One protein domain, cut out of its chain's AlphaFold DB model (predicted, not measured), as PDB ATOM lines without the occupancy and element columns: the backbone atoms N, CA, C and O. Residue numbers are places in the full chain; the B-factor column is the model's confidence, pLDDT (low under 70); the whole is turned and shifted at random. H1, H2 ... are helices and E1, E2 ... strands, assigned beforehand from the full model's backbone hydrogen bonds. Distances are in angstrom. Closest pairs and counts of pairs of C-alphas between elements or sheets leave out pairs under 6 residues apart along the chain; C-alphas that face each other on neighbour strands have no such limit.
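Overview. This is residues 588 to 757 of the 757 residues of the protein "Hypothetical protein" of Brachionus calyciflorus (UniProt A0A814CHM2). With little regular structure, the chain winds in stacked turns whose short strands E1 to E5 line up as a wall; hairpin E6 and E7 extends it, with H2 over them. The 170 printed residues, 51 in named elements, are mixed in class: E1 E2 E3 E4 H1 E5 H2 E6 E7. The mixed sheet runs E1 E2 E3 E4 E5 E7 E6. It is compact, radius of gyration of the C-alphas 15.8 A, spanning 44 by 32 by 30 A.

Along the chain. Find C-alpha 606 at (-7.801, 21.441, -36.479), opening E1, residues 606 to 608; then E2, residues 629 to 631, E3, residues 653 to 655, E4, residues 677 to 679, H1, residues 688 to 691, E5, residues 705 to 709, H2, residues 710 to 726, 24.8 A long from first to last C-alpha, E6, residues 730 to 735, and E7, residues 748 to 754, which ends with C-alpha 754 at (3.060, 41.549, -21.456).

Arrangement. E1 and E2 are parallel; N 607 and O 629, 3.1 A, are within hydrogen-bond range. H2 is on the sheet, height 9.7 A, with 10 of 13 O i to N i+4 pairs within range.

Size, cuts and confidence. Residues 687 to 693 and 695 to 757 are under 70 in pLDDT.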
ATOM      1  N   SER A 588     -11.917  24.335 -46.476       98.31
ATOM      2  CA  SER A 588     -11.548  25.649 -47.003       98.31
ATOM      3  C   SER A 588     -11.773  25.781 -48.506       98.31
ATOM      4  O   SER A 588     -11.696  24.794 -49.237       98.31
ATOM      5  N   ASN A 589     -11.978  27.008 -48.983       98.06
ATOM      6  CA  ASN A 589     -12.181  27.302 -50.403       98.06
ATOM      7  C   ASN A 589     -13.339  26.477 -50.990       98.06
ATOM      8  O   ASN A 589     -13.157  25.695 -51.923       98.06
ATOM      9  N   ASN A 590     -14.509  26.609 -50.369       98.38
ATOM     10  CA  ASN A 590     -15.781  26.030 -50.794       98.38
ATOM     11  C   ASN A 590     -16.851  27.142 -50.823       98.38
ATOM     12  O   ASN A 590     -16.546  28.323 -50.674       98.38
ATOM     13  N   ASN A 591     -18.119  26.776 -51.013       98.06
ATOM     14  CA  ASN A 591     -19.246  27.705 -51.129       98.06
ATOM     15  C   ASN A 591     -20.165  27.663 -49.892       98.06
ATOM     16  O   ASN A 591     -21.378  27.873 -50.005       98.06
ATOM     17  N   LEU A 592     -19.623  27.345 -48.710       98.25
ATOM     18  CA  LEU A 592     -20.418  27.220 -47.488       98.25
ATOM     19  C   LEU A 592     -20.903  28.592 -47.020       98.25
ATOM     20  O   LEU A 592     -20.114  29.519 -46.861       98.25
ATOM     21  N   LYS A 593     -22.208  28.710 -46.762       97.12
ATOM     22  CA  LYS A 593     -22.826  29.926 -46.198       97.12
ATOM     23  C   LYS A 593     -22.977  29.882 -44.678       97.12
ATOM     24  O   LYS A 593     -23.149  30.917 -44.040       97.12
ATOM     25  N   LEU A 594     -22.940  28.680 -44.108       96.44
ATOM     26  CA  LEU A 594     -23.095  28.402 -42.686       96.44
ATOM     27  C   LEU A 594     -22.027  27.396 -42.258       96.44
ATOM     28  O   LEU A 594     -21.525  26.626 -43.079       96.44
ATOM     29  N   ILE A 595     -21.702  27.401 -40.969       96.12
ATOM     30  CA  ILE A 595     -20.840  26.384 -40.372       96.12
ATOM     31  C   ILE A 595     -21.618  25.057 -40.355       96.12
ATOM     32  O   ILE A 595     -22.750  25.042 -39.869       96.12
ATOM     33  N   PRO A 596     -21.061  23.955 -40.887       94.56
ATOM     34  CA  PRO A 596     -21.730  22.659 -40.843       94.56
ATOM     35  C   PRO A 596     -21.784  22.114 -39.414       94.56
ATOM     36  O   PRO A 596     -20.961  22.474 -38.571       94.56
ATOM     37  N   ASN A 597     -22.719  21.202 -39.147       92.44
ATOM     38  CA  ASN A 597     -22.804  20.551 -37.846       92.44
ATOM     39  C   ASN A 597     -21.569  19.665 -37.608       92.44
ATOM     40  O   ASN A 597     -21.397  18.626 -38.242       92.44
ATOM     41  N   VAL A 598     -20.698  20.092 -36.693       93.50
ATOM     42  CA  VAL A 598     -19.452  19.393 -36.334       93.50
ATOM     43  C   VAL A 598     -19.430  18.944 -34.872       93.50
ATOM     44  O   VAL A 598     -18.418  18.432 -34.402       93.50
ATOM     45  N   LEU A 599     -20.553  19.065 -34.155       88.69
ATOM     46  CA  LEU A 599     -20.662  18.769 -32.720       88.69
ATOM     47  C   LEU A 599     -20.257  17.326 -32.356       88.69
ATOM     48  O   LEU A 599     -19.834  17.060 -31.232       88.69
ATOM     49  N   GLY A 600     -20.361  16.390 -33.305       85.25
ATOM     50  CA  GLY A 600     -19.963  14.992 -33.133       85.25
ATOM     51  C   GLY A 600     -18.451  14.728 -33.160       85.25
ATOM     52  O   GLY A 600     -18.025  13.633 -32.792       85.25
ATOM     53  N   LEU A 601     -17.624  15.698 -33.564       93.94
ATOM     54  CA  LEU A 601     -16.184  15.508 -33.769       93.94
ATOM     55  C   LEU A 601     -15.390  15.618 -32.455       93.94
ATOM     56  O   LEU A 601     -14.744  16.620 -32.158       93.94
ATOM     57  N   LYS A 602     -15.419  14.556 -31.645       92.19
ATOM     58  CA  LYS A 602     -14.885  14.545 -30.265       92.19
ATOM     59  C   LYS A 602     -13.369  14.720 -30.134       92.19
ATOM     60  O   LYS A 602     -12.907  15.045 -29.039       92.19
ATOM     61  N   ARG A 603     -12.606  14.433 -31.192       96.44
ATOM     62  CA  ARG A 603     -11.132  14.464 -31.207       96.44
ATOM     63  C   ARG A 603     -10.552  15.501 -32.170       96.44
ATOM     64  O   ARG A 603      -9.338  15.512 -32.359       96.44
ATOM     65  N   ILE A 604     -11.386  16.372 -32.743       97.69
ATOM     66  CA  ILE A 604     -10.929  17.372 -33.711       97.69
ATOM     67  C   ILE A 604      -9.934  18.326 -33.053       97.69
ATOM     68  O   ILE A 604     -10.220  18.900 -32.004       97.69
ATOM     69  N   GLU A 605      -8.764  18.487 -33.656       98.38
ATOM     70  CA  GLU A 605      -7.740  19.433 -33.208       98.38
ATOM     71  C   GLU A 605      -7.621  20.619 -34.165       98.38
ATOM     72  O   GLU A 605      -7.357  21.737 -33.721       98.38
ATOM     73  N   GLU A 606      -7.884  20.405 -35.455       98.62
ATOM     74  CA  GLU A 606      -7.801  21.441 -36.479       98.62
ATOM     75  C   GLU A 606      -9.020  21.416 -37.406       98.62
ATOM     76  O   GLU A 606      -9.318  20.411 -38.057       98.62
ATOM     77  N   LEU A 607      -9.711  22.556 -37.472       98.69
ATOM     78  CA  LEU A 607     -10.864  22.774 -38.337       98.69
ATOM     79  C   LEU A 607     -10.605  23.976 -39.241       98.69
ATOM     80  O   LEU A 607     -10.466  25.109 -38.769       98.69
ATOM     81  N   ASN A 608     -10.573  23.731 -40.548       98.69
ATOM     82  CA  ASN A 608     -10.362  24.778 -41.535       98.69
ATOM     83  C   ASN A 608     -11.620  25.041 -42.371       98.69
ATOM     84  O   ASN A 608     -12.021  24.210 -43.184       98.69
ATOM     85  N   LEU A 609     -12.213  26.219 -42.177       98.62
ATOM     86  CA  LEU A 609     -13.393  26.732 -42.877       98.62
ATOM     87  C   LEU A 609     -13.075  28.022 -43.660       98.62
ATOM     88  O   LEU A 609     -13.989  28.728 -44.091       98.62
ATOM     89  N   GLY A 610     -11.796  28.361 -43.843       98.12
ATOM     90  CA  GLY A 610     -11.400  29.606 -44.499       98.12
ATOM     91  C   GLY A 610     -11.735  29.644 -45.995       98.12
ATOM     92  O   GLY A 610     -11.820  28.601 -46.636       98.12
ATOM     93  N   GLY A 611     -11.921  30.822 -46.585       97.75
ATOM     94  CA  GLY A 611     -12.241  30.946 -48.016       97.75
ATOM     95  C   GLY A 611     -13.637  30.423 -48.366       97.75
ATOM     96  O   GLY A 611     -13.808  29.778 -49.394       97.75
ATOM     97  N   ASN A 612     -14.618  30.618 -47.488       98.50
ATOM     98  CA  ASN A 612     -16.020  30.274 -47.736       98.50
ATOM     99  C   ASN A 612     -16.866  31.563 -47.777       98.50
ATOM    100  O   ASN A 612     -16.346  32.668 -47.907       98.50
ATOM    101  N   SER A 613     -18.191  31.445 -47.708       97.88
ATOM    102  CA  SER A 613     -19.129  32.577 -47.635       97.88
ATOM    103  C   SER A 613     -19.901  32.588 -46.311       97.88
ATOM    104  O   SER A 613     -21.081  32.942 -46.275       97.88
ATOM    105  N   ILE A 614     -19.260  32.158 -45.220       98.19
ATOM    106  CA  ILE A 614     -19.892  32.051 -43.902       98.19
ATOM    107  C   ILE A 614     -20.164  33.454 -43.365       98.19
ATOM    108  O   ILE A 614     -19.245  34.255 -43.231       98.19
ATOM    109  N   SER A 615     -21.423  33.750 -43.042       95.81
ATOM    110  CA  SER A 615     -21.841  35.090 -42.597       95.81
ATOM    111  C   SER A 615     -21.893  35.264 -41.078       95.81
ATOM    112  O   SER A 615     -21.931  36.384 -40.564       95.81
ATOM    113  N   SER A 616     -21.910  34.163 -40.325       94.94
ATOM    114  CA  SER A 616     -21.959  34.208 -38.866       94.94
ATOM    115  C   SER A 616     -21.371  32.956 -38.229       94.94
ATOM    116  O   SER A 616     -21.418  31.870 -38.803       94.94
ATOM    117  N   VAL A 617     -20.834  33.129 -37.022       94.88
ATOM    118  CA  VAL A 617     -20.421  32.020 -36.160       94.88
ATOM    119  C   VAL A 617     -21.572  31.672 -35.220       94.88
ATOM    120  O   VAL A 617     -22.093  32.544 -34.513       94.88
ATOM    121  N   SER A 618     -21.954  30.403 -35.220       85.69
ATOM    122  CA  SER A 618     -23.143  29.872 -34.558       85.69
ATOM    123  C   SER A 618     -22.808  28.656 -33.679       85.69
ATOM    124  O   SER A 618     -21.641  28.321 -33.477       85.69
ATOM    125  N   ARG A 619     -23.830  28.038 -33.073       88.50
ATOM    126  CA  ARG A 619     -23.684  27.000 -32.034       88.50
ATOM    127  C   ARG A 619     -23.057  25.692 -32.525       88.50
ATOM    128  O   ARG A 619     -22.740  24.833 -31.721       88.50
ATOM    129  N   GLU A 620     -22.888  25.522 -33.827       90.25
ATOM    130  CA  GLU A 620     -22.382  24.307 -34.464       90.25
ATOM    131  C   GLU A 620     -20.904  24.038 -34.129       90.25
ATOM    132  O   GLU A 620     -20.446  22.913 -34.292       90.25
ATOM    133  N   LEU A 621     -20.178  25.038 -33.607       92.12
ATOM    134  CA  LEU A 621     -18.834  24.879 -33.038       92.12
ATOM    135  C   LEU A 621     -18.828  24.609 -31.523       92.12
ATOM    136  O   LEU A 621     -17.759  24.412 -30.945       92.12
ATOM    137  N   GLU A 622     -19.976  24.662 -30.847       89.25
ATOM    138  CA  GLU A 622     -20.033  24.583 -29.386       89.25
ATOM    139  C   GLU A 622     -19.477  23.243 -28.884       89.25
ATOM    140  O   GLU A 622     -19.770  22.172 -29.406       89.25
ATOM    141  N   GLY A 623     -18.650  23.281 -27.840       79.50
ATOM    142  CA  GLY A 623     -18.202  22.053 -27.184       79.50
ATOM    143  C   GLY A 623     -17.176  21.212 -27.956       79.50
ATOM    144  O   GLY A 623     -16.914  20.082 -27.532       79.50
ATOM    145  N   LEU A 624     -16.526  21.748 -29.000       92.88
ATOM    146  CA  LEU A 624     -15.333  21.143 -29.616       92.88
ATOM    147  C   LEU A 624     -14.123  21.229 -28.669       92.88
ATOM    148  O   LEU A 624     -13.192  22.016 -28.843       92.88
ATOM    149  N   LYS A 625     -14.154  20.412 -27.615       90.25
ATOM    150  CA  LYS A 625     -13.235  20.487 -26.471       90.25
ATOM    151  C   LYS A 625     -11.780  20.224 -26.834       90.25
ATOM    152  O   LYS A 625     -10.921  20.619 -26.062       90.25
ATOM    153  N   THR A 626     -11.479  19.553 -27.937       95.94
ATOM    154  CA  THR A 626     -10.101  19.236 -28.346       95.94
ATOM    155  C   THR A 626      -9.534  20.216 -29.368       95.94
ATOM    156  O   THR A 626      -8.337  20.157 -29.640       95.94
ATOM    157  N   LEU A 627     -10.361  21.119 -29.907       97.75
ATOM    158  CA  LEU A 627      -9.973  22.009 -30.995       97.75
ATOM    159  C   LEU A 627      -8.882  22.979 -30.530       97.75
ATOM    160  O   LEU A 627      -9.070  23.685 -29.540       97.75
ATOM    161  N   LYS A 628      -7.762  23.008 -31.257       97.38
ATOM    162  CA  LYS A 628      -6.598  23.876 -31.022       97.38
ATOM    163  C   LYS A 628      -6.504  24.982 -32.067       97.38
ATOM    164  O   LYS A 628      -6.146  26.106 -31.730       97.38
ATOM    165  N   THR A 629      -6.861  24.684 -33.312       98.00
ATOM    166  CA  THR A 629      -6.717  25.622 -34.428       98.00
ATOM    167  C   THR A 629      -8.025  25.739 -35.195       98.00
ATOM    168  O   THR A 629      -8.575  24.739 -35.661       98.00
ATOM    169  N   LEU A 630      -8.514  26.971 -35.339       98.25
ATOM    170  CA  LEU A 630      -9.738  27.281 -36.071       98.25
ATOM    171  C   LEU A 630      -9.470  28.348 -37.133       98.25
ATOM    172  O   LEU A 630      -9.135  29.492 -36.812       98.25
ATOM    173  N   TYR A 631      -9.677  27.981 -38.398       98.19
ATOM    174  CA  TYR A 631      -9.595  28.917 -39.516       98.19
ATOM    175  C   TYR A 631     -10.985  29.336 -39.981       98.19
ATOM    176  O   TYR A 631     -11.747  28.520 -40.496       98.19
ATOM    177  N   LEU A 632     -11.284  30.625 -39.849       98.25
ATOM    178  CA  LEU A 632     -12.481  31.295 -40.364       98.25
ATOM    179  C   LEU A 632     -12.114  32.485 -41.268       98.25
ATOM    180  O   LEU A 632     -12.978  33.286 -41.617       98.25
ATOM    181  N   SER A 633     -10.847  32.606 -41.668       95.88
ATOM    182  CA  SER A 633     -10.344  33.678 -42.531       95.88
ATOM    183  C   SER A 633     -10.998  33.680 -43.913       95.88
ATOM    184  O   SER A 633     -11.354  32.610 -44.403       95.88
ATOM    185  N   HIS A 634     -11.077  34.826 -44.591       96.31
ATOM    186  CA  HIS A 634     -11.676  34.920 -45.934       96.31
ATOM    187  C   HIS A 634     -13.118  34.380 -45.965       96.31
ATOM    188  O   HIS A 634     -13.444  33.479 -46.731       96.31
ATOM    189  N   ASN A 635     -13.957  34.892 -45.068       98.12
ATOM    190  CA  ASN A 635     -15.397  34.637 -45.018       98.12
ATOM    191  C   ASN A 635     -16.148  35.982 -45.004       98.12
ATOM    192  O   ASN A 635     -15.552  37.043 -45.190       98.12
ATOM    193  N   SER A 636     -17.460  35.956 -44.781       96.62
ATOM    194  CA  SER A 636     -18.308  37.151 -44.730       96.62
ATOM    195  C   SER A 636     -18.850  37.407 -43.321       96.62
ATOM    196  O   SER A 636     -19.979  37.865 -43.168       96.62
ATOM    197  N   ILE A 637     -18.091  37.065 -42.274       96.69
ATOM    198  CA  ILE A 637     -18.563  37.184 -40.889       96.69
ATOM    199  C   ILE A 637     -18.634  38.661 -40.510       96.69
ATOM    200  O   ILE A 637     -17.627  39.360 -40.555       96.69
ATOM    201  N   GLU A 638     -19.813  39.124 -40.091       93.50
ATOM    202  CA  GLU A 638     -20.039  40.545 -39.785       93.50
ATOM    203  C   GLU A 638     -20.014  40.865 -38.285       93.50
ATOM    204  O   GLU A 638     -19.609  41.953 -37.868       93.50
ATOM    205  N   ILE A 639     -20.510  39.947 -37.452       92.25
ATOM    206  CA  ILE A 639     -20.704  40.181 -36.019       92.25
ATOM    207  C   ILE A 639     -20.299  38.938 -35.236       92.25
ATOM    208  O   ILE A 639     -20.817  37.847 -35.482       92.25
ATOM    209  N   LEU A 640     -19.453  39.131 -34.225       93.25
ATOM    210  CA  LEU A 640     -19.174  38.118 -33.208       93.25
ATOM    211  C   LEU A 640     -20.008  38.405 -31.964       93.25
ATOM    212  O   LEU A 640     -19.971  39.501 -31.407       93.25
ATOM    213  N   LYS A 641     -20.785  37.416 -31.534       92.75
ATOM    214  CA  LYS A 641     -21.647  37.490 -30.351       92.75
ATOM    215  C   LYS A 641     -20.944  36.842 -29.161       92.75
ATOM    216  O   LYS A 641     -20.001  36.077 -29.338       92.75
ATOM    217  N   PHE A 642     -21.443  37.077 -27.945       88.25
ATOM    218  CA  PHE A 642     -20.841  36.505 -26.730       88.25
ATOM    219  C   PHE A 642     -20.753  34.966 -26.739       88.25
ATOM    220  O   PHE A 642     -19.935  34.400 -26.028       88.25
ATOM    221  N   TYR A 643     -21.599  34.292 -27.522       88.69
ATOM    222  CA  TYR A 643     -21.653  32.833 -27.632       88.69
ATOM    223  C   TYR A 643     -21.004  32.280 -28.910       88.69
ATOM    224  O   TYR A 643     -21.079  31.078 -29.141       88.69
ATOM    225  N   SER A 644     -20.387  33.122 -29.749       91.31
ATOM    226  CA  SER A 644     -19.811  32.683 -31.029       91.31
ATOM    227  C   SER A 644     -18.739  31.599 -30.861       91.31
ATOM    228  O   SER A 644     -18.675  30.692 -31.676       91.31
ATOM    229  N   PHE A 645     -17.945  31.645 -29.790       92.56
ATOM    230  CA  PHE A 645     -16.889  30.658 -29.507       92.56
ATOM    231  C   PHE A 645     -17.095  29.955 -28.164       92.56
ATOM    232  O   PHE A 645     -16.139  29.622 -27.459       92.56
ATOM    233  N   ARG A 646     -18.360  29.766 -27.780       89.88
ATOM    234  CA  ARG A 646     -18.720  29.153 -26.503       89.88
ATOM    235  C   ARG A 646     -18.089  27.767 -26.356       89.88
ATOM    236  O   ARG A 646     -18.102  26.960 -27.282       89.88
ATOM    237  N   ASP A 647     -17.541  27.501 -25.172       88.88
ATOM    238  CA  ASP A 647     -16.883  26.239 -24.810       88.88
ATOM    239  C   ASP A 647     -15.663  25.815 -25.662       88.88
ATOM    240  O   ASP A 647     -15.114  24.730 -25.440       88.88
ATOM    241  N   LEU A 648     -15.136  26.685 -26.535       93.19
ATOM    242  CA  LEU A 648     -13.884  26.470 -27.279       93.19
ATOM    243  C   LEU A 648     -12.635  26.746 -26.421       93.19
ATOM    244  O   LEU A 648     -11.769  27.556 -26.748       93.19
ATOM    245  N   LYS A 649     -12.538  26.049 -25.285       91.75
ATOM    246  CA  LYS A 649     -11.560  26.322 -24.215       91.75
ATOM    247  C   LYS A 649     -10.104  26.061 -24.590       91.75
ATOM    248  O   LYS A 649      -9.215  26.621 -23.952       91.75
ATOM    249  N   ASN A 650      -9.869  25.188 -25.565       94.12
ATOM    250  CA  ASN A 650      -8.533  24.734 -25.944       94.12
ATOM    251  C   ASN A 650      -8.015  25.350 -27.248       94.12
ATOM    252  O   ASN A 650      -6.901  25.016 -27.640       94.12
ATOM    253  N   VAL A 651      -8.774  26.247 -27.889       94.62
ATOM    254  CA  VAL A 651      -8.316  26.907 -29.115       94.62
ATOM    255  C   VAL A 651      -7.156  27.840 -28.781       94.62
ATOM    256  O   VAL A 651      -7.296  28.740 -27.956       94.62
ATOM    257  N   GLU A 652      -6.026  27.608 -29.439       91.12
ATOM    258  CA  GLU A 652      -4.776  28.354 -29.320       91.12
ATOM    259  C   GLU A 652      -4.598  29.350 -30.470       91.12
ATOM    260  O   GLU A 652      -4.074  30.446 -30.263       91.12
ATOM    261  N   PHE A 653      -5.072  28.994 -31.666       90.31
ATOM    262  CA  PHE A 653      -4.924  29.797 -32.877       90.31
ATOM    263  C   PHE A 653      -6.289  30.028 -33.525       90.31
ATOM    264  O   PHE A 653      -6.962  29.078 -33.940       90.31
ATOM    265  N   LEU A 654      -6.689  31.297 -33.627       94.19
ATOM    266  CA  LEU A 654      -7.938  31.705 -34.265       94.19
ATOM    267  C   LEU A 654      -7.660  32.683 -35.407       94.19
ATOM    268  O   LEU A 654      -7.134  33.778 -35.196       94.19
ATOM    269  N   PHE A 655      -8.069  32.294 -36.613       92.12
ATOM    270  CA  PHE A 655      -7.934  33.113 -37.813       92.12
ATOM    271  C   PHE A 655      -9.292  33.676 -38.222       92.12
ATOM    272  O   PHE A 655     -10.168  32.931 -38.652       92.12
ATOM    273  N   LEU A 656      -9.461  34.989 -38.090       93.56
ATOM    274  CA  LEU A 656     -10.661  35.746 -38.463       93.56
ATOM    275  C   LEU A 656     -10.343  36.874 -39.454       93.56
ATOM    276  O   LEU A 656     -11.198  37.712 -39.744       93.56
ATOM    277  N   ASN A 657      -9.121  36.909 -39.981       88.56
ATOM    278  CA  ASN A 657      -8.695  37.920 -40.933       88.56
ATOM    279  C   ASN A 657      -9.489  37.858 -42.244       88.56
ATOM    280  O   ASN A 657     -10.023  36.807 -42.611       88.56
ATOM    281  N   SER A 658      -9.541  38.981 -42.952       91.31
ATOM    282  CA  SER A 658     -10.232  39.091 -44.241       91.31
ATOM    283  C   SER A 658     -11.707  38.669 -44.132       91.31
ATOM    284  O   SER A 658     -12.196  37.844 -44.900       91.31
ATOM    285  N   ASN A 659     -12.394  39.186 -43.111       94.00
ATOM    286  CA  ASN A 659     -13.840  39.064 -42.917       94.00
ATOM    287  C   ASN A 659     -14.488  40.455 -43.027       94.00
ATOM    288  O   ASN A 659     -13.841  41.442 -43.366       94.00
ATOM    289  N   GLN A 660     -15.787  40.544 -42.745       92.75
ATOM    290  CA  GLN A 660     -16.544  41.797 -42.788       92.75
ATOM    291  C   GLN A 660     -16.919  42.278 -41.384       92.75
ATOM    292  O   GLN A 660     -17.966  42.906 -41.197       92.75
ATOM    293  N   LEU A 661     -16.092  41.958 -40.379       90.50
ATOM    294  CA  LEU A 661     -16.425  42.231 -38.989       90.50
ATOM    295  C   LEU A 661     -16.635  43.733 -38.791       90.50
ATOM    296  O   LEU A 661     -15.796  44.545 -39.167       90.50
ATOM    297  N   ARG A 662     -17.768  44.092 -38.189       87.88
ATOM    298  CA  ARG A 662     -18.122  45.473 -37.818       87.88
ATOM    299  C   ARG A 662     -18.460  45.643 -36.341       87.88
ATOM    300  O   ARG A 662     -18.743  46.746 -35.890       87.88
ATOM    301  N   LYS A 663     -18.555  44.531 -35.606       87.06
ATOM    302  CA  LYS A 663     -18.851  44.518 -34.172       87.06
ATOM    303  C   LYS A 663     -18.405  43.207 -33.542       87.06
ATOM    304  O   LYS A 663     -18.745  42.127 -34.030       87.06
ATOM    305  N   ILE A 664     -17.735  43.308 -32.401       88.94
ATOM    306  CA  ILE A 664     -17.370  42.160 -31.569       88.94
ATOM    307  C   ILE A 664     -17.977  42.379 -30.186       88.94
ATOM    308  O   ILE A 664     -17.768  43.419 -29.564       88.94
ATOM    309  N   ASP A 665     -18.774  41.425 -29.703       89.06
ATOM    310  CA  ASP A 665     -19.223  41.457 -28.312       89.06
ATOM    311  C   ASP A 665     -17.992  41.396 -27.391       89.06
ATOM    312  O   ASP A 665     -17.157  40.504 -27.564       89.06
ATOM    313  N   PRO A 666     -17.897  42.277 -26.382       83.06
ATOM    314  CA  PRO A 666     -16.858  42.254 -25.355       83.06
ATOM    315  C   PRO A 666     -16.511  40.863 -24.814       83.06
ATOM    316  O   PRO A 666     -15.370  40.608 -24.458       83.06
ATOM    317  N   ARG A 667     -17.476  39.943 -24.737       86.31
ATOM    318  CA  ARG A 667     -17.300  38.605 -24.152       86.31
ATOM    319  C   ARG A 667     -17.150  37.494 -25.192       86.31
ATOM    320  O   ARG A 667     -17.147  36.331 -24.807       86.31
ATOM    321  N   ALA A 668     -17.037  37.810 -26.484       88.19
ATOM    322  CA  ALA A 668     -16.991  36.812 -27.560       88.19
ATOM    323  C   ALA A 668     -15.875  35.763 -27.389       88.19
ATOM    324  O   ALA A 668     -16.051  34.618 -27.796       88.19
ATOM    325  N   PHE A 669     -14.760  36.140 -26.755       87.44
ATOM    326  CA  PHE A 669     -13.593  35.282 -26.526       87.44
ATOM    327  C   PHE A 669     -13.454  34.812 -25.068       87.44
ATOM    328  O   PHE A 669     -12.425  34.251 -24.691       87.44
ATOM    329  N   LEU A 670     -14.478  35.025 -24.232       84.94
ATOM    330  CA  LEU A 670     -14.406  34.770 -22.790       84.94
ATOM    331  C   LEU A 670     -14.105  33.303 -22.460       84.94
ATOM    332  O   LEU A 670     -13.424  33.039 -21.483       84.94
ATOM    333  N   ASP A 671     -14.554  32.336 -23.257       87.12
ATOM    334  CA  ASP A 671     -14.306  30.916 -22.970       87.12
ATOM    335  C   ASP A 671     -12.963  30.399 -23.509       87.12
ATOM    336  O   ASP A 671     -12.540  29.308 -23.122       87.12
ATOM    337  N   MET A 672     -12.268  31.159 -24.363       88.06
ATOM    338  CA  MET A 672     -11.061  30.724 -25.078       88.06
ATOM    339  C   MET A 672      -9.794  30.845 -24.214       88.06
ATOM    340  O   MET A 672      -8.910  31.661 -24.463       88.06
ATOM    341  N   LYS A 673      -9.713  30.011 -23.174       85.50
ATOM    342  CA  LYS A 673      -8.695  30.091 -22.111       85.50
ATOM    343  C   LYS A 673      -7.251  29.890 -22.568       85.50
ATOM    344  O   LYS A 673      -6.352  30.357 -21.884       85.50
ATOM    345  N   LYS A 674      -7.034  29.171 -23.672       88.31
ATOM    346  CA  LYS A 674      -5.700  28.869 -24.219       88.31
ATOM    347  C   LYS A 674      -5.349  29.679 -25.463       88.31
ATOM    348  O   LYS A 674      -4.389  29.335 -26.146       88.31
ATOM    349  N   LEU A 675      -6.133  30.706 -25.793       86.06
ATOM    350  CA  LEU A 675      -5.893  31.497 -26.993       86.06
ATOM    351  C   LEU A 675      -4.519  32.168 -26.898       86.06
ATOM    352  O   LEU A 675      -4.259  32.905 -25.952       86.06
ATOM    353  N   LYS A 676      -3.661  31.912 -27.890       82.38
ATOM    354  CA  LYS A 676      -2.301  32.458 -28.006       82.38
ATOM    355  C   LYS A 676      -2.200  33.475 -29.131       82.38
ATOM    356  O   LYS A 676      -1.536  34.496 -28.971       82.38
ATOM    357  N   ILE A 677      -2.846  33.201 -30.268       78.44
ATOM    358  CA  ILE A 677      -2.797  34.079 -31.439       78.44
ATOM    359  C   ILE A 677      -4.196  34.296 -32.012       78.44
ATOM    360  O   ILE A 677      -4.927  33.342 -32.294       78.44
ATOM    361  N   LEU A 678      -4.529  35.570 -32.217       84.75
ATOM    362  CA  LEU A 678      -5.765  36.022 -32.842       84.75
ATOM    363  C   LEU A 678      -5.449  36.904 -34.059       84.75
ATOM    364  O   LEU A 678      -4.925  38.011 -33.920       84.75
ATOM    365  N   TYR A 679      -5.804  36.425 -35.251       82.81
ATOM    366  CA  TYR A 679      -5.654  37.183 -36.496       82.81
ATOM    367  C   TYR A 679      -6.958  37.901 -36.842       82.81
ATOM    368  O   TYR A 679      -7.975  37.247 -37.075       82.81
ATOM    369  N   LEU A 680      -6.919  39.236 -36.899       83.00
ATOM    370  CA  LEU A 680      -8.085  40.091 -37.181       83.00
ATOM    371  C   LEU A 680      -7.856  41.107 -38.308       83.00
ATOM    372  O   LEU A 680      -8.766  41.874 -38.610       83.00
ATOM    373  N   PHE A 681      -6.679  41.121 -38.938       78.44
ATOM    374  CA  PHE A 681      -6.380  42.039 -40.040       78.44
ATOM    375  C   PHE A 681      -7.374  41.907 -41.213       78.44
ATOM    376  O   PHE A 681      -8.070  40.902 -41.339       78.44
ATOM    377  N   ASP A 682      -7.456  42.930 -42.068       80.62
ATOM    378  CA  ASP A 682      -8.433  43.010 -43.171       80.62
ATOM    379  C   ASP A 682      -9.899  42.831 -42.716       80.62
ATOM    380  O   ASP A 682     -10.701  42.174 -43.371       80.62
ATOM    381  N   ASN A 683     -10.256  43.416 -41.570       82.75
ATOM    382  CA  ASN A 683     -11.642  43.638 -41.158       82.75
ATOM    383  C   ASN A 683     -11.905  45.146 -41.115       82.75
ATOM    384  O   ASN A 683     -11.867  45.769 -40.053       82.75
ATOM    385  N   GLU A 684     -12.110  45.740 -42.288       73.56
ATOM    386  CA  GLU A 684     -12.106  47.198 -42.495       73.56
ATOM    387  C   GLU A 684     -13.202  47.943 -41.716       73.56
ATOM    388  O   GLU A 684     -13.052  49.126 -41.428       73.56
ATOM    389  N   ASN A 685     -14.276  47.250 -41.326       78.88
ATOM    390  CA  ASN A 685     -15.406  47.840 -40.606       78.88
ATOM    391  C   ASN A 685     -15.279  47.772 -39.072       78.88
ATOM    392  O   ASN A 685     -16.186  48.234 -38.375       78.88
ATOM    393  N   LEU A 686     -14.213  47.168 -38.528       74.44
ATOM    394  CA  LEU A 686     -13.973  47.157 -37.084       74.44
ATOM    395  C   LEU A 686     -13.415  48.500 -36.627       74.44
ATOM    396  O   LEU A 686     -12.388  48.960 -37.120       74.44
ATOM    397  N   ASN A 687     -14.064  49.086 -35.622       68.00
ATOM    398  CA  ASN A 687     -13.650  50.358 -35.048       68.00
ATOM    399  C   ASN A 687     -12.805  50.139 -33.784       68.00
ATOM    400  O   ASN A 687     -12.988  49.168 -33.051       68.00
ATOM    401  N   ASP A 688     -11.959  51.114 -33.440       60.94
ATOM    402  CA  ASP A 688     -11.081  51.063 -32.254       60.94
ATOM    403  C   ASP A 688     -11.813  50.717 -30.946       60.94
ATOM    404  O   ASP A 688     -11.275  50.057 -30.056       60.94
ATOM    405  N   GLY A 689     -13.055  51.193 -30.807       62.53
ATOM    406  CA  GLY A 689     -13.877  50.982 -29.618       62.53
ATOM    407  C   GLY A 689     -14.281  49.522 -29.390       62.53
ATOM    408  O   GLY A 689     -14.526  49.149 -28.239       62.53
ATOM    409  N   ASP A 690     -14.320  48.704 -30.445       65.94
ATOM    410  CA  ASP A 690     -14.623  47.275 -30.344       65.94
ATOM    411  C   ASP A 690     -13.459  46.510 -29.701       65.94
ATOM    412  O   ASP A 690     -13.692  45.592 -28.920       65.94
ATOM    413  N   PHE A 691     -12.213  46.948 -29.928       63.38
ATOM    414  CA  PHE A 691     -11.019  46.325 -29.348       63.38
ATOM    415  C   PHE A 691     -10.846  46.626 -27.856       63.38
ATOM    416  O   PHE A 691     -10.471  45.738 -27.091       63.38
ATOM    417  N   ARG A 692     -11.168  47.852 -27.408       56.19
ATOM    418  CA  ARG A 692     -10.966  48.279 -26.003       56.19
ATOM    419  C   ARG A 692     -11.771  47.484 -24.983       56.19
ATOM    420  O   ARG A 692     -11.458  47.497 -23.798       56.19
ATOM    421  N   ARG A 693     -12.861  46.860 -25.422       66.06
ATOM    422  CA  ARG A 693     -13.825  46.207 -24.533       66.06
ATOM    423  C   ARG A 693     -13.702  44.689 -24.545       66.06
ATOM    424  O   ARG A 693     -14.497  44.042 -23.878       66.06
ATOM    425  N   LEU A 694     -12.756  44.117 -25.288       70.19
ATOM    426  CA  LEU A 694     -12.621  42.665 -25.375       70.19
ATOM    427  C   LEU A 694     -12.081  42.082 -24.067       70.19
ATOM    428  O   LEU A 694     -10.989  42.411 -23.608       70.19
ATOM    429  N   TYR A 695     -12.854  41.169 -23.495       69.25
ATOM    430  CA  TYR A 695     -12.497  40.355 -22.349       69.25
ATOM    431  C   TYR A 695     -11.974  39.006 -22.839       69.25
ATOM    432  O   TYR A 695     -12.691  38.239 -23.488       69.25
ATOM    433  N   PHE A 696     -10.732  38.708 -22.478       69.75
ATOM    434  CA  PHE A 696     -10.113  37.400 -22.664       69.75
ATOM    435  C   PHE A 696      -9.995  36.721 -21.301       69.75
ATOM    436  O   PHE A 696      -9.679  37.386 -20.313       69.75
ATOM    437  N   SER A 697     -10.266  35.416 -21.234       61.84
ATOM    438  CA  SER A 697     -10.028  34.626 -20.017       61.84
ATOM    439  C   SER A 697      -8.634  34.030 -19.932       61.84
ATOM    440  O   SER A 697      -8.325  33.407 -18.915       61.84
ATOM    441  N   SER A 698      -7.825  34.174 -20.987       58.06
ATOM    442  CA  SER A 698      -6.439  33.729 -20.970       58.06
ATOM    443  C   SER A 698      -5.696  34.393 -19.816       58.06
ATOM    444  O   SER A 698      -5.958  35.547 -19.455       58.06
ATOM    445  N   ASP A 699      -4.820  33.607 -19.195       50.66
ATOM    446  CA  ASP A 699      -4.046  34.023 -18.036       50.66
ATOM    447  C   ASP A 699      -3.336  35.352 -18.360       50.66
ATOM    448  O   ASP A 699      -2.691  35.438 -19.411       50.66
ATOM    449  N   PRO A 700      -3.439  36.408 -17.529       47.31
ATOM    450  CA  PRO A 700      -2.704  37.656 -17.733       47.31
ATOM    451  C   PRO A 700      -1.199  37.478 -18.019       47.31
ATOM    452  O   PRO A 700      -0.589  38.379 -18.596       47.31
ATOM    453  N   TYR A 701      -0.610  36.337 -17.643       43.28
ATOM    454  CA  TYR A 701       0.797  36.003 -17.872       43.28
ATOM    455  C   TYR A 701       1.113  35.374 -19.243       43.28
ATOM    456  O   TYR A 701       2.287  35.321 -19.618       43.28
ATOM    457  N   GLU A 702       0.122  34.917 -20.017       49.88
ATOM    458  CA  GLU A 702       0.358  34.403 -21.371       49.88
ATOM    459  C   GLU A 702       0.374  35.549 -22.396       49.88
ATOM    460  O   GLU A 702      -0.547  36.364 -22.481       49.88
ATOM    461  N   ARG A 703       1.446  35.615 -23.200       53.06
ATOM    462  CA  ARG A 703       1.571  36.587 -24.294       53.06
ATOM    463  C   ARG A 703       0.530  36.281 -25.367       53.06
ATOM    464  O   ARG A 703       0.741  35.411 -26.207       53.06
ATOM    465  N   LEU A 704      -0.570  37.023 -25.351       57.75
ATOM    466  CA  LEU A 704      -1.555  37.011 -26.424       57.75
ATOM    467  C   LEU A 704      -1.067  37.916 -27.558       57.75
ATOM    468  O   LEU A 704      -0.767  39.093 -27.331       57.75
ATOM    469  N   MET A 705      -0.952  37.342 -28.756       56.59
ATOM    470  CA  MET A 705      -0.474  38.024 -29.952       56.59
ATOM    471  C   MET A 705      -1.647  38.380 -30.864       56.59
ATOM    472  O   MET A 705      -2.373  37.500 -31.335       56.59
ATOM    473  N   TYR A 706      -1.804  39.671 -31.140       66.88
ATOM    474  CA  TYR A 706      -2.774  40.170 -32.111       66.88
ATOM    475  C   TYR A 706      -2.048  40.684 -33.344       66.88
ATOM    476  O   TYR A 706      -1.103  41.465 -33.207       66.88
ATOM    477  N   VAL A 707      -2.501  40.273 -34.528       61.44
ATOM    478  CA  VAL A 707      -1.926  40.718 -35.804       61.44
ATOM    479  C   VAL A 707      -2.903  41.646 -36.520       61.44
ATOM    480  O   VAL A 707      -4.011  41.232 -36.880       61.44
ATOM    481  N   PHE A 708      -2.472  42.895 -36.719       65.00
ATOM    482  CA  PHE A 708      -3.234  43.979 -37.350       65.00
ATOM    483  C   PHE A 708      -2.510  44.534 -38.583       65.00
ATOM    484  O   PHE A 708      -1.291  44.407 -38.702       65.00
ATOM    485  N   LYS A 709      -3.260  45.196 -39.472       59.91
ATOM    486  CA  LYS A 709      -2.734  45.918 -40.644       59.91
ATOM    487  C   LYS A 709      -2.405  47.375 -40.297       59.91
ATOM    488  O   LYS A 709      -3.096  47.979 -39.474       59.91
ATOM    489  N   ASN A 710      -1.387  47.942 -40.952       51.91
ATOM    490  CA  ASN A 710      -0.818  49.274 -40.693       51.91
ATOM    491  C   ASN A 710      -1.814  50.432 -40.457       51.91
ATOM    492  O   ASN A 710      -1.528  51.312 -39.650       51.91
ATOM    493  N   GLU A 711      -2.961  50.489 -41.137       56.41
ATOM    494  CA  GLU A 711      -3.872  51.645 -41.025       56.41
ATOM    495  C   GLU A 711      -4.709  51.633 -39.735       56.41
ATOM    496  O   GLU A 711      -4.890  52.674 -39.104       56.41
ATOM    497  N   GLN A 712      -5.122  50.448 -39.272       55.84
ATOM    498  CA  GLN A 712      -5.814  50.273 -37.985       55.84
ATOM    499  C   GLN A 712      -4.855  50.427 -36.789       55.84
ATOM    500  O   GLN A 712      -5.280  50.602 -35.649       55.84
ATOM    501  N   PHE A 713      -3.544  50.392 -37.039       53.41
ATOM    502  CA  PHE A 713      -2.503  50.392 -36.017       53.41
ATOM    503  C   PHE A 713      -2.338  51.735 -35.294       53.41
ATOM    504  O   PHE A 713      -2.220  51.763 -34.069       53.41
ATOM    505  N   SER A 714      -2.335  52.857 -36.022       50.31
ATOM    506  CA  SER A 714      -2.004  54.177 -35.449       50.31
ATOM    507  C   SER A 714      -2.924  54.587 -34.288       50.31
ATOM    508  O   SER A 714      -2.475  55.189 -33.310       50.31
ATOM    509  N   LEU A 715      -4.194  54.187 -34.355       50.03
ATOM    510  CA  LEU A 715      -5.202  54.458 -33.337       50.03
ATOM    511  C   LEU A 715      -5.164  53.426 -32.202       50.03
ATOM    512  O   LEU A 715      -5.115  53.799 -31.029       50.03
ATOM    513  N   VAL A 716      -5.097  52.135 -32.540       51.59
ATOM    514  CA  VAL A 716      -4.948  51.010 -31.599       51.59
ATOM    515  C   VAL A 716      -3.777  51.242 -30.630       51.59
ATOM    516  O   VAL A 716      -3.948  51.123 -29.415       51.59
ATOM    517  N   THR A 717      -2.624  51.680 -31.143       48.72
ATOM    518  CA  THR A 717      -1.396  51.943 -30.366       48.72
ATOM    519  C   THR A 717      -1.591  53.052 -29.320       48.72
ATOM    520  O   THR A 717      -1.284  52.850 -28.146       48.72
ATOM    521  N   GLN A 718      -2.179  54.200 -29.695       49.81
ATOM    522  CA  GLN A 718      -2.414  55.321 -28.766       49.81
ATOM    523  C   GLN A 718      -3.357  54.965 -27.611       49.81
ATOM    524  O   GLN A 718      -3.226  55.499 -26.505       49.81
ATOM    525  N   TYR A 719      -4.338  54.100 -27.867       48.66
ATOM    526  CA  TYR A 719      -5.342  53.740 -26.871       48.66
ATOM    527  C   TYR A 719      -4.875  52.627 -25.948       48.66
ATOM    528  O   TYR A 719      -5.019  52.765 -24.733       48.66
ATOM    529  N   PHE A 720      -4.251  51.580 -26.494       52.09
ATOM    530  CA  PHE A 720      -3.652  50.536 -25.674       52.09
ATOM    531  C   PHE A 720      -2.563  51.116 -24.768       52.09
ATOM    532  O   PHE A 720      -2.571  50.831 -23.576       52.09
ATOM    533  N   GLU A 721      -1.705  52.019 -25.251       52.31
ATOM    534  CA  GLU A 721      -0.718  52.686 -24.389       52.31
ATOM    535  C   GLU A 721      -1.344  53.493 -23.239       52.31
ATOM    536  O   GLU A 721      -0.792  53.501 -22.137       52.31
ATOM    537  N   LYS A 722      -2.485  54.165 -23.459       50.31
ATOM    538  CA  LYS A 722      -3.185  54.933 -22.413       50.31
ATOM    539  C   LYS A 722      -3.840  54.036 -21.366       50.31
ATOM    540  O   LYS A 722      -3.632  54.267 -20.176       50.31
ATOM    541  N   ASP A 723      -4.596  53.025 -21.792       48.03
ATOM    542  CA  ASP A 723      -5.279  52.111 -20.872       48.03
ATOM    543  C   ASP A 723      -4.261  51.218 -20.138       48.03
ATOM    544  O   ASP A 723      -4.348  51.054 -18.922       48.03
ATOM    545  N   PHE A 724      -3.218  50.723 -20.816       52.44
ATOM    546  CA  PHE A 724      -2.165  49.934 -20.167       52.44
ATOM    547  C   PHE A 724      -1.342  50.761 -19.175       52.44
ATOM    548  O   PHE A 724      -1.104  50.278 -18.070       52.44
ATOM    549  N   LYS A 725      -0.994  52.024 -19.482       53.31
ATOM    550  CA  LYS A 725      -0.365  52.923 -18.492       53.31
ATOM    551  C   LYS A 725      -1.264  53.177 -17.283       53.31
ATOM    552  O   LYS A 725      -0.753  53.231 -16.169       53.31
ATOM    553  N   TYR A 726      -2.576  53.313 -17.488       47.69
ATOM    554  CA  TYR A 726      -3.537  53.513 -16.399       47.69
ATOM    555  C   TYR A 726      -3.604  52.308 -15.446       47.69
ATOM    556  O   TYR A 726      -3.758  52.490 -14.240       47.69
ATOM    557  N   PHE A 727      -3.427  51.088 -15.962       45.09
ATOM    558  CA  PHE A 727      -3.415  49.857 -15.164       45.09
ATOM    559  C   PHE A 727      -2.008  49.331 -14.804       45.09
ATOM    560  O   PHE A 727      -1.901  48.260 -14.215       45.09
ATOM    561  N   GLY A 728      -0.931  50.063 -15.123       45.62
ATOM    562  CA  GLY A 728       0.450  49.678 -14.790       45.62
ATOM    563  C   GLY A 728       1.067  48.576 -15.668       45.62
ATOM    564  O   GLY A 728       2.056  47.970 -15.274       45.62
ATOM    565  N   PHE A 729       0.513  48.312 -16.852       48.28
ATOM    566  CA  PHE A 729       0.967  47.270 -17.781       48.28
ATOM    567  C   PHE A 729       1.788  47.837 -18.956       48.28
ATOM    568  O   PHE A 729       1.676  49.014 -19.301       48.28
ATOM    569  N   SER A 730       2.574  46.985 -19.627       45.28
ATOM    570  CA  SER A 730       3.349  47.336 -20.831       45.28
ATOM    571  C   SER A 730       2.952  46.451 -22.030       45.28
ATOM    572  O   SER A 730       3.203  45.251 -21.983       45.28
ATOM    573  N   CYS A 731       2.372  46.992 -23.119       48.69
ATOM    574  CA  CYS A 731       2.352  46.263 -24.408       48.69
ATOM    575  C   CYS A 731       3.691  46.504 -25.118       48.69
ATOM    576  O   CYS A 731       4.136  47.647 -25.233       48.69
ATOM    577  N   GLU A 732       4.326  45.427 -25.580       53.03
ATOM    578  CA  GLU A 732       5.443  45.505 -26.520       53.03
ATOM    579  C   GLU A 732       4.869  45.336 -27.925       53.03
ATOM    580  O   GLU A 732       4.190  44.347 -28.222       53.03
ATOM    581  N   ILE A 733       5.083  46.347 -28.760       54.44
ATOM    582  CA  ILE A 733       4.526  46.412 -30.103       54.44
ATOM    583  C   ILE A 733       5.677  46.355 -31.093       54.44
ATOM    584  O   ILE A 733       6.578  47.192 -31.056       54.44
ATOM    585  N   THR A 734       5.648  45.367 -31.979       55.25
ATOM    586  CA  THR A 734       6.742  45.102 -32.917       55.25
ATOM    587  C   THR A 734       6.185  45.067 -34.333       55.25
ATOM    588  O   THR A 734       5.190  44.390 -34.605       55.25
ATOM    589  N   LYS A 735       6.812  45.818 -35.244       52.81
ATOM    590  CA  LYS A 735       6.546  45.690 -36.679       52.81
ATOM    591  C   LYS A 735       7.120  44.358 -37.153       52.81
ATOM    592  O   LYS A 735       8.255  44.039 -36.803       52.81
ATOM    593  N   LEU A 736       6.345  43.589 -37.913       52.81
ATOM    594  CA  LEU A 736       6.846  42.364 -38.527       52.81
ATOM    595  C   LEU A 736       7.818  42.729 -39.656       52.81
ATOM    596  O   LEU A 736       7.462  43.485 -40.557       52.81
ATOM    597  N   ASN A 737       9.041  42.200 -39.591       45.84
ATOM    598  CA  ASN A 737       9.978  42.219 -40.713       45.84
ATOM    599  C   ASN A 737       9.781  40.937 -41.540       45.84
ATOM    600  O   ASN A 737       9.491  39.883 -40.971       45.84
ATOM    601  N   ASP A 738       9.999  41.007 -42.859       45.78
ATOM    602  CA  ASP A 738       9.752  39.916 -43.826       45.78
ATOM    603  C   ASP A 738      10.440  38.570 -43.486       45.78
ATOM    604  O   ASP A 738      10.111  37.530 -44.054       45.78
ATOM    605  N   SER A 739      11.403  38.558 -42.555       39.66
ATOM    606  CA  SER A 739      12.146  37.366 -42.131       39.66
ATOM    607  C   SER A 739      11.445  36.483 -41.093       39.66
ATOM    608  O   SER A 739      11.818  35.317 -40.977       39.66
ATOM    609  N   ASP A 740      10.472  36.999 -40.331       40.91
ATOM    610  CA  ASP A 740       9.948  36.274 -39.158       40.91
ATOM    611  C   ASP A 740       8.811  35.298 -39.497       40.91
ATOM    612  O   ASP A 740       8.615  34.318 -38.784       40.91
ATOM    613  N   TYR A 741       8.115  35.492 -40.624       44.44
ATOM    614  CA  TYR A 741       7.094  34.575 -41.142       44.44
ATOM    615  C   TYR A 741       6.901  34.812 -42.650       44.44
ATOM    616  O   TYR A 741       6.448  35.879 -43.055       44.44
ATOM    617  N   SER A 742       7.174  33.810 -43.493       33.88
ATOM    618  CA  SER A 742       7.173  33.897 -44.971       33.88
ATOM    619  C   SER A 742       5.791  34.087 -45.636       33.88
ATOM    620  O   SER A 742       5.607  33.693 -46.787       33.88
ATOM    621  N   ILE A 743       4.793  34.583 -44.900       42.28
ATOM    622  CA  ILE A 743       3.386  34.713 -45.324       42.28
ATOM    623  C   ILE A 743       2.917  36.181 -45.285       42.28
ATOM    624  O   ILE A 743       1.875  36.497 -45.852       42.28
ATOM    625  N   PHE A 744       3.665  37.088 -44.649       44.00
ATOM    626  CA  PHE A 744       3.236  38.473 -44.443       44.00
ATOM    627  C   PHE A 744       4.066  39.442 -45.291       44.00
ATOM    628  O   PHE A 744       5.289  39.407 -45.233       44.00
ATOM    629  N   ASP A 745       3.396  40.317 -46.046       45.94
ATOM    630  CA  ASP A 745       4.001  41.540 -46.592       45.94
ATOM    631  C   ASP A 745       4.397  42.496 -45.448       45.94
ATOM    632  O   ASP A 745       3.797  42.463 -44.379       45.94
ATOM    633  N   SER A 746       5.363  43.391 -45.660       51.12
ATOM    634  CA  SER A 746       5.956  44.308 -44.657       51.12
ATOM    635  C   SER A 746       5.023  45.325 -43.932       51.12
ATOM    636  O   SER A 746       5.503  46.278 -43.307       51.12
ATOM    637  N   ASP A 747       3.698  45.139 -43.980       53.38
ATOM    638  CA  ASP A 747       2.651  46.073 -43.534       53.38
ATOM    639  C   ASP A 747       1.793  45.588 -42.343       53.38
ATOM    640  O   ASP A 747       0.680  46.085 -42.116       53.38
ATOM    641  N   TYR A 748       2.299  44.631 -41.560       55.31
ATOM    642  CA  TYR A 748       1.603  44.108 -40.380       55.31
ATOM    643  C   TYR A 748       2.349  44.385 -39.071       55.31
ATOM    644  O   TYR A 748       3.581  44.424 -39.004       55.31
ATOM    645  N   TYR A 749       1.573  44.525 -37.998       55.22
ATOM    646  CA  TYR A 749       2.073  44.743 -36.644       55.22
ATOM    647  C   TYR A 749       1.589  43.667 -35.680       55.22
ATOM    648  O   TYR A 749       0.457  43.185 -35.773       55.22
ATOM    649  N   ILE A 750       2.443  43.365 -34.703       53.78
ATOM    650  CA  ILE A 750       2.144  42.530 -33.546       53.78
ATOM    651  C   ILE A 750       2.022  43.429 -32.304       53.78
ATOM    652  O   ILE A 750       2.975  44.137 -31.985       53.78
ATOM    653  N   CYS A 751       0.909  43.367 -31.558       54.81
ATOM    654  CA  CYS A 751       0.904  43.770 -30.134       54.81
ATOM    655  C   CYS A 751       0.935  42.510 -29.276       54.81
ATOM    656  O   CYS A 751       0.085  41.624 -29.416       54.81
ATOM    657  N   GLN A 752       1.934  42.442 -28.397       52.19
ATOM    658  CA  GLN A 752       2.027  41.443 -27.344       52.19
ATOM    659  C   GLN A 752       1.558  42.058 -26.033       52.19
ATOM    660  O   GLN A 752       2.153  43.013 -25.525       52.19
ATOM    661  N   LYS A 753       0.537  41.464 -25.421       48.97
ATOM    662  CA  LYS A 753       0.208  41.780 -24.032       48.97
ATOM    663  C   LYS A 753       1.282  41.159 -23.126       48.97
ATOM    664  O   LYS A 753       1.343  39.941 -23.002       48.97
ATOM    665  N   GLN A 754       2.139  41.979 -22.513       41.22
ATOM    666  CA  GLN A 754       3.060  41.549 -21.456       41.22
ATOM    667  C   GLN A 754       2.645  42.197 -20.132       41.22
ATOM    668  O   GLN A 754       2.751  43.408 -19.949       41.22
ATOM    669  N   ILE A 755       2.184  41.396 -19.176       37.53
ATOM    670  CA  ILE A 755       2.010  41.864 -17.799       37.53
ATOM    671  C   ILE A 755       3.326  41.587 -17.067       37.53
ATOM    672  O   ILE A 755       3.628  40.442 -16.737       37.53
ATOM    673  N   ARG A 756       4.147  42.627 -16.870       33.47
ATOM    674  CA  ARG A 756       5.263  42.585 -15.911       33.47
ATOM    675  C   ARG A 756       4.709  42.938 -14.532       33.47
ATOM    676  O   ARG A 756       4.051  43.966 -14.403       33.47
ATOM    677  N   VAL A 757       4.943  42.056 -13.559       28.69
ATOM    678  CA  VAL A 757       4.658  42.275 -12.130       28.69
ATOM    679  C   VAL A 757       5.669  43.247 -11.543       28.69
ATOM    680  O   VAL A 757       6.866  43.099 -11.887       28.69
TER     681      VAL A 757